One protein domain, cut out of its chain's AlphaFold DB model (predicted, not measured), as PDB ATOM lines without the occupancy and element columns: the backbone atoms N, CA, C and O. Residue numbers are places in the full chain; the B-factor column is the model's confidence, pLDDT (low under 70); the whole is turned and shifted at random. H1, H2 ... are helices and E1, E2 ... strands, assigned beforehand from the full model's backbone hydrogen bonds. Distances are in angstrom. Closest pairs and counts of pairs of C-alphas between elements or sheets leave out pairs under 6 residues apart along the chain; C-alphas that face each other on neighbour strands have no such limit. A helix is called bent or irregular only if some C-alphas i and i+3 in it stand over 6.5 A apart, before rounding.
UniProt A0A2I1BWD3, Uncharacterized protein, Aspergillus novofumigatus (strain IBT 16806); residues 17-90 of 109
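What this domain is: This is residues 17 to 90 of the 109 residues of an uncharacterized protein of Aspergillus novofumigatus (strain IBT 16806) (UniProt A0A2I1BWD3). A small two-stranded hairpin, E1 and E2, sits in the middle, with three helices set about it that do not pack on one another: H1 beside E1 at one end, H2 running away from the hairpin towards the other end, and H3 by E2. Beyond H2 a long link folds back to H3. The 74 printed residues hold three named helices and two named strands, in the order H1, E1, E2, H2, H3, a mixed class with an antiparallel sheet. The whole is compact, with a radius of gyration of the C-alphas of 12.9 A, yet elongated, spanning 40 by 24 by 21 A.

How they stand to each other: E1, residues 33 to 37, and E2, residues 46 to 49, are antiparallel at 145 degrees, with N 34 and O 48 2.9 A apart and N 46 and O 36 2.8 A apart, within hydrogen-bond range. Residues 17 to 18 pair with residues 35 to 36 of E1, antiparallel. H1, residues 21 to 28, touches E1; their closest C-alphas, Ser 23 and Tyr 33, are 5.7 A apart. H2, residues 50 to 65, touches E1, with the C-alphas of Tyr 33 and Ile 50 closest at 4.9 A. H3, residues 81 to 88, touches E2, with the C-alphas of Leu 46 and His 85 closest at 6.4 A. H2 and H3 are only just apart, at 8.4 A. O i to N i+4 pairs are within hydrogen-bond range throughout H3, in 2 of 4 in H1 and in 10 of 12 in H2.

Where its parts are: H1 begins at C-alpha 21 (44.791, -0.275, 63.814) and is 12.9 A long; it is irregular, C-alphas 25 and 28 being 7.1 A apart. E1 is 12.9 A long. H2, 23.5 A long, ends at C-alpha 65 (23.997, 23.577, 67.910); it is irregular too, C-alphas 51 and 54 being 7.5 A apart. H3 ends at C-alpha 88 (44.721, 15.401, 76.767).

The domain as a whole: The two C-alphas farthest apart, Asp 28 and Gly 68, are 40.2 A apart. The printed part has no cut, and H2 to H3 is a long link of 15 residues. Residues 40 to 43, 70 and 72 to 79 are under pLDDT 70.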
ATOM      1  N   LEU A  17      33.475   9.384  64.348       85.50
ATOM      2  CA  LEU A  17      34.309   8.489  65.132       85.50
ATOM      3  C   LEU A  17      35.144   7.665  64.167       85.50
ATOM      4  O   LEU A  17      34.596   7.073  63.236       85.50
ATOM      5  N   TYR A  18      36.442   7.592  64.425       86.00
ATOM      6  CA  TYR A  18      37.360   6.769  63.656       86.00
ATOM      7  C   TYR A  18      38.001   5.719  64.560       86.00
ATOM      8  O   TYR A  18      38.223   5.932  65.754       86.00
ATOM      9  N   VAL A  19      38.290   4.569  63.965       88.44
ATOM     10  CA  VAL A  19      39.052   3.486  64.578       88.44
ATOM     11  C   VAL A  19      40.153   3.147  63.589       88.44
ATOM     12  O   VAL A  19      39.866   2.831  62.435       88.44
ATOM     13  N   ASP A  20      41.397   3.256  64.031       90.19
ATOM     14  CA  ASP A  20      42.570   2.789  63.303       90.19
ATOM     15  C   ASP A  20      43.079   1.469  63.899       90.19
ATOM     16  O   ASP A  20      42.483   0.896  64.817       90.19
ATOM     17  N   GLU A  21      44.178   0.963  63.346       92.62
ATOM     18  CA  GLU A  21      44.791  -0.275  63.814       92.62
ATOM     19  C   GLU A  21      45.260  -0.165  65.274       92.62
ATOM     20  O   GLU A  21      45.022  -1.089  66.052       92.62
ATOM     21  N   GLU A  22      45.822   0.979  65.684       91.06
ATOM     22  CA  GLU A  22      46.229   1.217  67.076       91.06
ATOM     23  C   GLU A  22      45.029   1.198  68.035       91.06
ATOM     24  O   GLU A  22      45.063   0.548  69.081       91.06
ATOM     25  N   SER A  23      43.931   1.861  67.669       91.00
ATOM     26  CA  SER A  23      42.689   1.860  68.450       91.00
ATOM     27  C   SER A  23      42.133   0.443  68.584       91.00
ATOM     28  O   SER A  23      41.678   0.056  69.661       91.00
ATOM     29  N   LEU A  24      42.198  -0.360  67.516       92.12
ATOM     30  CA  LEU A  24      41.750  -1.749  67.543       92.12
ATOM     31  C   LEU A  24      42.630  -2.621  68.449       92.12
ATOM     32  O   LEU A  24      42.099  -3.435  69.204       92.12
ATOM     33  N   GLN A  25      43.950  -2.438  68.401       92.56
ATOM     34  CA  GLN A  25      44.896  -3.134  69.277       92.56
ATOM     35  C   GLN A  25      44.690  -2.751  70.750       92.56
ATOM     36  O   GLN A  25      44.740  -3.620  71.617       92.56
ATOM     37  N   SER A  26      44.323  -1.494  71.023       89.88
ATOM     38  CA  SER A  26      44.046  -1.010  72.382       89.88
ATOM     39  C   SER A  26      42.812  -1.641  73.041       89.88
ATOM     40  O   SER A  26      42.573  -1.427  74.229       89.88
ATOM     41  N   ARG A  27      41.994  -2.412  72.303       89.31
ATOM     42  CA  ARG A  27      40.708  -2.957  72.780       89.31
ATOM     43  C   ARG A  27      40.829  -3.722  74.095       89.31
ATOM     44  O   ARG A  27      39.952  -3.591  74.949       89.31
ATOM     45  N   ASP A  28      41.883  -4.520  74.222       88.19
ATOM     46  CA  ASP A  28      42.089  -5.411  75.364       88.19
ATOM     47  C   ASP A  28      42.949  -4.747  76.463       88.19
ATOM     48  O   ASP A  28      43.178  -5.325  77.527       88.19
ATOM     49  N   GLU A  29      43.381  -3.502  76.241       88.00
ATOM     50  CA  GLU A  29      44.092  -2.700  77.229       88.00
ATOM     51  C   GLU A  29      43.138  -2.086  78.257       88.00
ATOM     52  O   GLU A  29      41.937  -1.894  78.041       88.00
ATOM     53  N   SER A  30      43.703  -1.690  79.401       84.94
ATOM     54  CA  SER A  30      42.949  -0.997  80.451       84.94
ATOM     55  C   SER A  30      42.360   0.342  79.982       84.94
ATOM     56  O   SER A  30      41.406   0.837  80.595       84.94
ATOM     57  N   ARG A  31      42.907   0.906  78.896       87.94
ATOM     58  CA  ARG A  31      42.593   2.238  78.389       87.94
ATOM     59  C   ARG A  31      42.381   2.272  76.873       87.94
ATOM     60  O   ARG A  31      43.004   3.050  76.160       87.94
ATOM     61  N   SER A  32      41.427   1.475  76.404       93.38
ATOM     62  CA  SER A  32      40.972   1.517  75.011       93.38
ATOM     63  C   SER A  32      40.417   2.886  74.610       93.38
ATOM     64  O   SER A  32      39.718   3.565  75.379       93.38
ATOM     65  N   TYR A  33      40.700   3.293  73.378       94.50
ATOM     66  CA  TYR A  33      40.295   4.591  72.854       94.50
ATOM     67  C   TYR A  33      39.752   4.494  71.431       94.50
ATOM     68  O   TYR A  33      39.908   3.496  70.734       94.50
ATOM     69  N   VAL A  34      39.069   5.559  71.026       94.31
ATOM     70  CA  VAL A  34      38.662   5.821  69.647       94.31
ATOM     71  C   VAL A  34      39.061   7.241  69.288       94.31
ATOM     72  O   VAL A  34      39.216   8.093  70.166       94.31
ATOM     73  N   TRP A  35      39.198   7.516  68.002       92.38
ATOM     74  CA  TRP A  35      39.478   8.858  67.526       92.38
ATOM     75  C   TRP A  35      38.180   9.635  67.341       92.38
ATOM     76  O   TRP A  35      37.248   9.173  66.683       92.38
ATOM     77  N   LEU A  36      38.130  10.835  67.903       89.31
ATOM     78  CA  LEU A  36      37.084  11.814  67.657       89.31
ATOM     79  C   LEU A  36      37.638  12.894  66.729       89.31
ATOM     80  O   LEU A  36      38.560  13.611  67.114       89.31
ATOM     81  N   GLY A  37      37.067  13.020  65.534       86.00
ATOM     82  CA  GLY A  37      37.411  14.080  64.591       86.00
ATOM     83  C   GLY A  37      36.162  14.763  64.049       86.00
ATOM     84  O   GLY A  37      35.103  14.145  63.911       86.00
ATOM     85  N   GLU A  38      36.288  16.048  63.737       78.12
ATOM     86  CA  GLU A  38      35.229  16.816  63.090       78.12
ATOM     87  C   GLU A  38      35.699  17.297  61.717       78.12
ATOM     88  O   GLU A  38      36.799  17.826  61.601       78.12
ATOM     89  N   PRO A  39      34.885  17.118  60.665       70.06
ATOM     90  CA  PRO A  39      35.296  17.372  59.287       70.06
ATOM     91  C   PRO A  39      35.480  18.862  58.973       70.06
ATOM     92  O   PRO A  39      36.190  19.198  58.031       70.06
ATOM     93  N   GLU A  40      34.834  19.749  59.736       68.81
ATOM     94  CA  GLU A  40      34.902  21.204  59.543       68.81
ATOM     95  C   GLU A  40      35.893  21.898  60.494       68.81
ATOM     96  O   GLU A  40      36.208  23.072  60.300       68.81
ATOM     97  N   GLU A  41      36.418  21.197  61.506       65.50
ATOM     98  CA  GLU A  41      37.492  21.726  62.348       65.50
ATOM     99  C   GLU A  41      38.847  21.361  61.729       65.50
ATOM    100  O   GLU A  41      39.129  20.208  61.427       65.50
ATOM    101  N   THR A  42      39.744  22.341  61.599       63.72
ATOM    102  CA  THR A  42      41.150  22.111  61.207       63.72
ATOM    103  C   THR A  42      41.974  21.423  62.302       63.72
ATOM    104  O   THR A  42      43.189  21.281  62.171       63.72
ATOM    105  N   ALA A  43      41.334  21.049  63.409       68.38
ATOM    106  CA  ALA A  43      41.969  20.400  64.536       68.38
ATOM    107  C   ALA A  43      42.237  18.924  64.223       68.38
ATOM    108  O   ALA A  43      41.440  18.242  63.581       68.38
ATOM    109  N   GLU A  44      43.366  18.425  64.716       83.25
ATOM    110  CA  GLU A  44      43.698  17.005  64.647       83.25
ATOM    111  C   GLU A  44      42.622  16.160  65.350       83.25
ATOM    112  O   GLU A  44      41.916  16.635  66.245       83.25
ATOM    113  N   ALA A  45      42.498  14.888  64.973       88.81
ATOM    114  CA  ALA A  45      41.616  13.974  65.686       88.81
ATOM    115  C   ALA A  45      42.122  13.755  67.126       88.81
ATOM    116  O   ALA A  45      43.322  13.682  67.379       88.81
ATOM    117  N   LEU A  46      41.204  13.640  68.083       90.62
ATOM    118  CA  LEU A  46      41.504  13.439  69.500       90.62
ATOM    119  C   LEU A  46      41.339  11.965  69.888       90.62
ATOM    120  O   LEU A  46      40.279  11.391  69.639       90.62
ATOM    121  N   LYS A  47      42.321  11.374  70.583       93.94
ATOM    122  CA  LYS A  47      42.138  10.073  71.250       93.94
ATOM    123  C   LYS A  47      41.186  10.246  72.435       93.94
ATOM    124  O   LYS A  47      41.488  10.964  73.389       93.94
ATOM    125  N   VAL A  48      40.034   9.583  72.400       92.69
ATOM    126  CA  VAL A  48      39.029   9.610  73.468       92.69
ATOM    127  C   VAL A  48      38.857   8.210  74.029       92.69
ATOM    128  O   VAL A  48      38.524   7.270  73.309       92.69
ATOM    129  N   HIS A  49      39.040   8.072  75.338       93.19
ATOM    130  CA  HIS A  49      38.794   6.828  76.046       93.19
ATOM    131  C   HIS A  49      37.353   6.368  75.814       93.19
ATOM    132  O   HIS A  49      36.403   7.137  76.005       93.19
ATOM    133  N   ILE A  50      37.177   5.097  75.453       91.19
ATOM    134  CA  ILE A  50      35.904   4.593  74.926       91.19
ATOM    135  C   ILE A  50      34.733   4.792  75.900       91.19
ATOM    136  O   ILE A  50      33.617   5.098  75.486       91.19
ATOM    137  N   LYS A  51      34.982   4.720  77.216       90.44
ATOM    138  CA  LYS A  51      33.939   4.921  78.242       90.44
ATOM    139  C   LYS A  51      33.410   6.358  78.298       90.44
ATOM    140  O   LYS A  51      32.337   6.587  78.849       90.44
ATOM    141  N   HIS A  52      34.142   7.318  77.737       89.19
ATOM    142  CA  HIS A  52      33.758   8.727  77.707       89.19
ATOM    143  C   HIS A  52      33.215   9.175  76.349       89.19
ATOM    144  O   HIS A  52      32.805  10.328  76.231       89.19
ATOM    145  N   ILE A  53      33.128   8.289  75.348       87.75
ATOM    146  CA  ILE A  53      32.747   8.711  73.998       87.75
ATOM    147  C   ILE A  53      31.323   9.264  73.922       87.75
ATOM    148  O   ILE A  53      31.111  10.337  73.364       87.75
ATOM    149  N   ALA A  54      30.350   8.592  74.542       85.69
ATOM    150  CA  ALA A  54      28.962   9.045  74.530       85.69
ATOM    151  C   ALA A  54      28.788  10.404  75.238       85.69
ATOM    152  O   ALA A  54      28.243  11.317  74.613       85.69
ATOM    153  N   PRO A  55      29.290  10.610  76.476       82.69
ATOM    154  CA  PRO A  55      29.308  11.934  77.100       82.69
ATOM    155  C   PRO A  55      29.953  13.020  76.229       82.69
ATOM    156  O   PRO A  55      29.409  14.120  76.126       82.69
ATOM    157  N   THR A  56      31.074  12.713  75.569       83.12
ATOM    158  CA  THR A  56      31.766  13.662  74.687       83.12
ATOM    159  C   THR A  56      30.937  14.016  73.463       83.12
ATOM    160  O   THR A  56      30.784  15.198  73.168       83.12
ATOM    161  N   LEU A  57      30.322  13.036  72.800       82.06
ATOM    162  CA  LEU A  57      29.439  13.290  71.661       82.06
ATOM    163  C   LEU A  57      28.227  14.142  72.050       82.06
ATOM    164  O   LEU A  57      27.926  15.116  71.363       82.06
ATOM    165  N   PHE A  58      27.565  13.840  73.173       79.38
ATOM    166  CA  PHE A  58      26.451  14.663  73.656       79.38
ATOM    167  C   PHE A  58      26.880  16.105  73.910       79.38
ATOM    168  O   PHE A  58      26.169  17.034  73.528       79.38
ATOM    169  N   ALA A  59      28.048  16.308  74.516       78.50
ATOM    170  CA  ALA A  59      28.576  17.642  74.745       78.50
ATOM    171  C   ALA A  59      28.863  18.400  73.451       78.50
ATOM    172  O   ALA A  59      28.475  19.560  73.334       78.50
ATOM    173  N   ARG A  60      29.501  17.739  72.477       78.06
ATOM    174  CA  ARG A  60      29.814  18.336  71.173       78.06
ATOM    175  C   ARG A  60      28.548  18.755  70.438       78.06
ATOM    176  O   ARG A  60      28.450  19.902  70.013       78.06
ATOM    177  N   VAL A  61      27.539  17.883  70.389       76.31
ATOM    178  CA  VAL A  61      26.232  18.205  69.790       76.31
ATOM    179  C   VAL A  61      25.591  19.408  70.476       76.31
ATOM    180  O   VAL A  61      25.233  20.386  69.823       76.31
ATOM    181  N   THR A  62      25.519  19.374  71.806       73.38
ATOM    182  CA  THR A  62      24.934  20.455  72.613       73.38
ATOM    183  C   THR A  62      25.657  21.785  72.366       73.38
ATOM    184  O   THR A  62      25.053  22.850  72.417       73.38
ATOM    185  N   GLN A  63      26.951  21.753  72.060       72.00
ATOM    186  CA  GLN A  63      27.755  22.960  71.921       72.00
ATOM    187  C   GLN A  63      27.754  23.615  70.573       72.00
ATOM    188  O   GLN A  63      27.805  24.845  70.466       72.00
ATOM    189  N   ARG A  64      27.777  22.779  69.553       72.06
ATOM    190  CA  ARG A  64      27.782  23.261  68.193       72.06
ATOM    191  C   ARG A  64      26.428  23.864  67.842       72.06
ATOM    192  O   ARG A  64      26.382  24.901  67.191       72.06
ATOM    193  N   ASP A  65      25.354  23.268  68.362       75.00
ATOM    194  CA  ASP A  65      23.997  23.577  67.910       75.00
ATOM    195  C   ASP A  65      23.177  24.412  68.895       75.00
ATOM    196  O   ASP A  65      22.207  25.048  68.483       75.00
ATOM    197  N   LEU A  66      23.517  24.420  70.191       73.81
ATOM    198  CA  LEU A  66      22.760  25.183  71.187       73.81
ATOM    199  C   LEU A  66      23.459  26.490  71.572       73.81
ATOM    200  O   LEU A  66      24.676  26.652  71.476       73.81
ATOM    201  N   VAL A  67      22.659  27.437  72.060       73.25
ATOM    202  CA  VAL A  67      23.091  28.770  72.498       73.25
ATOM    203  C   VAL A  67      22.965  28.933  74.017       73.25
ATOM    204  O   VAL A  67      22.247  28.190  74.689       73.25
ATOM    205  N   GLY A  68      23.664  29.922  74.578       76.62
ATOM    206  CA  GLY A  68      23.544  30.285  75.995       76.62
ATOM    207  C   GLY A  68      24.102  29.232  76.960       76.62
ATOM    208  O   GLY A  68      25.134  28.617  76.702       76.62
ATOM    209  N   GLU A  69      23.445  29.033  78.106       70.31
ATOM    210  CA  GLU A  69      23.906  28.085  79.135       70.31
ATOM    211  C   GLU A  69      23.818  26.620  78.709       70.31
ATOM    212  O   GLU A  69      24.632  25.811  79.159       70.31
ATOM    213  N   ALA A  70      22.869  26.279  77.832       69.88
ATOM    214  CA  ALA A  70      22.737  24.928  77.298       69.88
ATOM    215  C   ALA A  70      24.025  24.508  76.579       69.88
ATOM    216  O   ALA A  70      24.517  23.409  76.810       69.88
ATOM    217  N   LYS A  71      24.652  25.443  75.851       72.56
ATOM    218  CA  LYS A  71      25.965  25.269  75.217       72.56
ATOM    219  C   LYS A  71      27.052  24.852  76.222       72.56
ATOM    220  O   LYS A  71      27.962  24.115  75.890       72.56
ATOM    221  N   ARG A  72      26.994  25.268  77.487       65.88
ATOM    222  CA  ARG A  72      28.046  24.976  78.488       65.88
ATOM    223  C   ARG A  72      27.818  23.680  79.273       65.88
ATOM    224  O   ARG A  72      28.443  23.473  80.310       65.88
ATOM    225  N   ARG A  73      26.890  22.819  78.850       66.38
ATOM    226  CA  ARG A  73      26.641  21.511  79.474       66.38
ATOM    227  C   ARG A  73      26.965  20.386  78.491       66.38
ATOM    228  O   ARG A  73      26.831  20.587  77.290       66.38
ATOM    229  N   PRO A  74      27.375  19.200  78.969       60.38
ATOM    230  CA  PRO A  74      27.671  18.817  80.352       60.38
ATOM    231  C   PRO A  74      29.016  19.348  80.879       60.38
ATOM    232  O   PRO A  74      29.222  19.379  82.090       60.38
ATOM    233  N   TYR A  75      29.917  19.801  80.010       65.25
ATOM    234  CA  TYR A  75      31.213  20.317  80.435       65.25
ATOM    235  C   TYR A  75      31.138  21.818  80.718       65.25
ATOM    236  O   TYR A  75      31.083  22.629  79.796       65.25
ATOM    237  N   ARG A  76      31.171  22.185  82.008       58.47
ATOM    238  CA  ARG A  76      31.091  23.586  82.473       58.47
ATOM    239  C   ARG A  76      32.151  24.509  81.859       58.47
ATOM    240  O   ARG A  76      31.921  25.716  81.810       58.47
ATOM    241  N   HIS A  77      33.297  23.961  81.444       57.00
ATOM    242  CA  HIS A  77      34.476  24.743  81.065       57.00
ATOM    243  C   HIS A  77      35.158  24.305  79.755       57.00
ATOM    244  O   HIS A  77      35.758  25.158  79.108       57.00
ATOM    245  N   THR A  78      35.112  23.021  79.364       62.03
ATOM    246  CA  THR A  78      36.029  22.459  78.347       62.03
ATOM    247  C   THR A  78      35.382  21.380  77.486       62.03
ATOM    248  O   THR A  78      34.852  20.395  77.987       62.03
ATOM    249  N   SER A  79      35.396  21.563  76.171       63.16
ATOM    250  CA  SER A  79      34.500  20.808  75.281       63.16
ATOM    251  C   SER A  79      34.632  21.187  73.808       63.16
ATOM    252  O   SER A  79      34.270  20.416  72.921       63.16
ATOM    253  N   GLU A  80      35.182  22.372  73.544       76.94
ATOM    254  CA  GLU A  80      35.845  22.671  72.280       76.94
ATOM    255  C   GLU A  80      36.953  21.640  72.042       76.94
ATOM    256  O   GLU A  80      37.724  21.363  72.966       76.94
ATOM    257  N   LEU A  81      37.044  21.067  70.837       79.75
ATOM    258  CA  LEU A  81      38.005  20.000  70.542       79.75
ATOM    259  C   LEU A  81      39.438  20.455  70.843       79.75
ATOM    260  O   LEU A  81      40.200  19.719  71.463       79.75
ATOM    261  N   GLY A  82      39.770  21.712  70.534       80.38
ATOM    262  CA  GLY A  82      41.056  22.319  70.890       80.38
ATOM    263  C   GLY A  82      41.335  22.380  72.402       80.38
ATOM    264  O   GLY A  82      42.476  22.195  72.827       80.38
ATOM    265  N   LEU A  83      40.312  22.583  73.240       81.38
ATOM    266  CA  LEU A  83      40.461  22.532  74.700       81.38
ATOM    267  C   LEU A  83      40.596  21.093  75.201       81.38
ATOM    268  O   LEU A  83      41.413  20.837  76.078       81.38
ATOM    269  N   LEU A  84      39.848  20.147  74.628       85.25
ATOM    270  CA  LEU A  84      39.991  18.726  74.956       85.25
ATOM    271  C   LEU A  84      41.394  18.212  74.597       85.25
ATOM    272  O   LEU A  84      42.000  17.503  75.396       85.25
ATOM    273  N   HIS A  85      41.950  18.653  73.464       87.38
ATOM    274  CA  HIS A  85      43.352  18.437  73.095       87.38
ATOM    275  C   HIS A  85      44.319  18.983  74.137       87.38
ATOM    276  O   HIS A  85      45.270  18.304  74.520       87.38
ATOM    277  N   ARG A  86      44.080  20.204  74.627       87.12
ATOM    278  CA  ARG A  86      44.910  20.799  75.681       87.12
ATOM    279  C   ARG A  86      44.904  19.945  76.945       87.12
ATOM    280  O   ARG A  86      45.971  19.673  77.481       87.12
ATOM    281  N   GLU A  87      43.731  19.495  77.379       87.69
ATOM    282  CA  GLU A  87      43.592  18.617  78.545       87.69
ATOM    283  C   GLU A  87      44.282  17.264  78.316       87.69
ATOM    284  O   GLU A  87      45.003  16.771  79.181       87.69
ATOM    285  N   ALA A  88      44.132  16.686  77.125       90.06
ATOM    286  CA  ALA A  88      44.721  15.401  76.767       90.06
ATOM    287  C   ALA A  88      46.259  15.393  76.818       90.06
ATOM    288  O   ALA A  88      46.847  14.361  77.140       90.06
ATOM    289  N   ARG A  89      46.927  16.541  76.614       89.00
ATOM    290  CA  ARG A  89      48.394  16.678  76.780       89.00
ATOM    291  C   ARG A  89      48.878  16.340  78.191       89.00
ATOM    292  O   ARG A  89      50.051  16.004  78.376       89.00
ATOM    293  N   HIS A  90      47.999  16.437  79.185       88.69
ATOM    294  CA  HIS A  90      48.289  16.075  80.569       88.69
ATOM    295  C   HIS A  90      48.012  14.599  80.869       88.69
ATOM    296  O   HIS A  90      48.367  14.125  81.944       88.69
TER     297      HIS A  90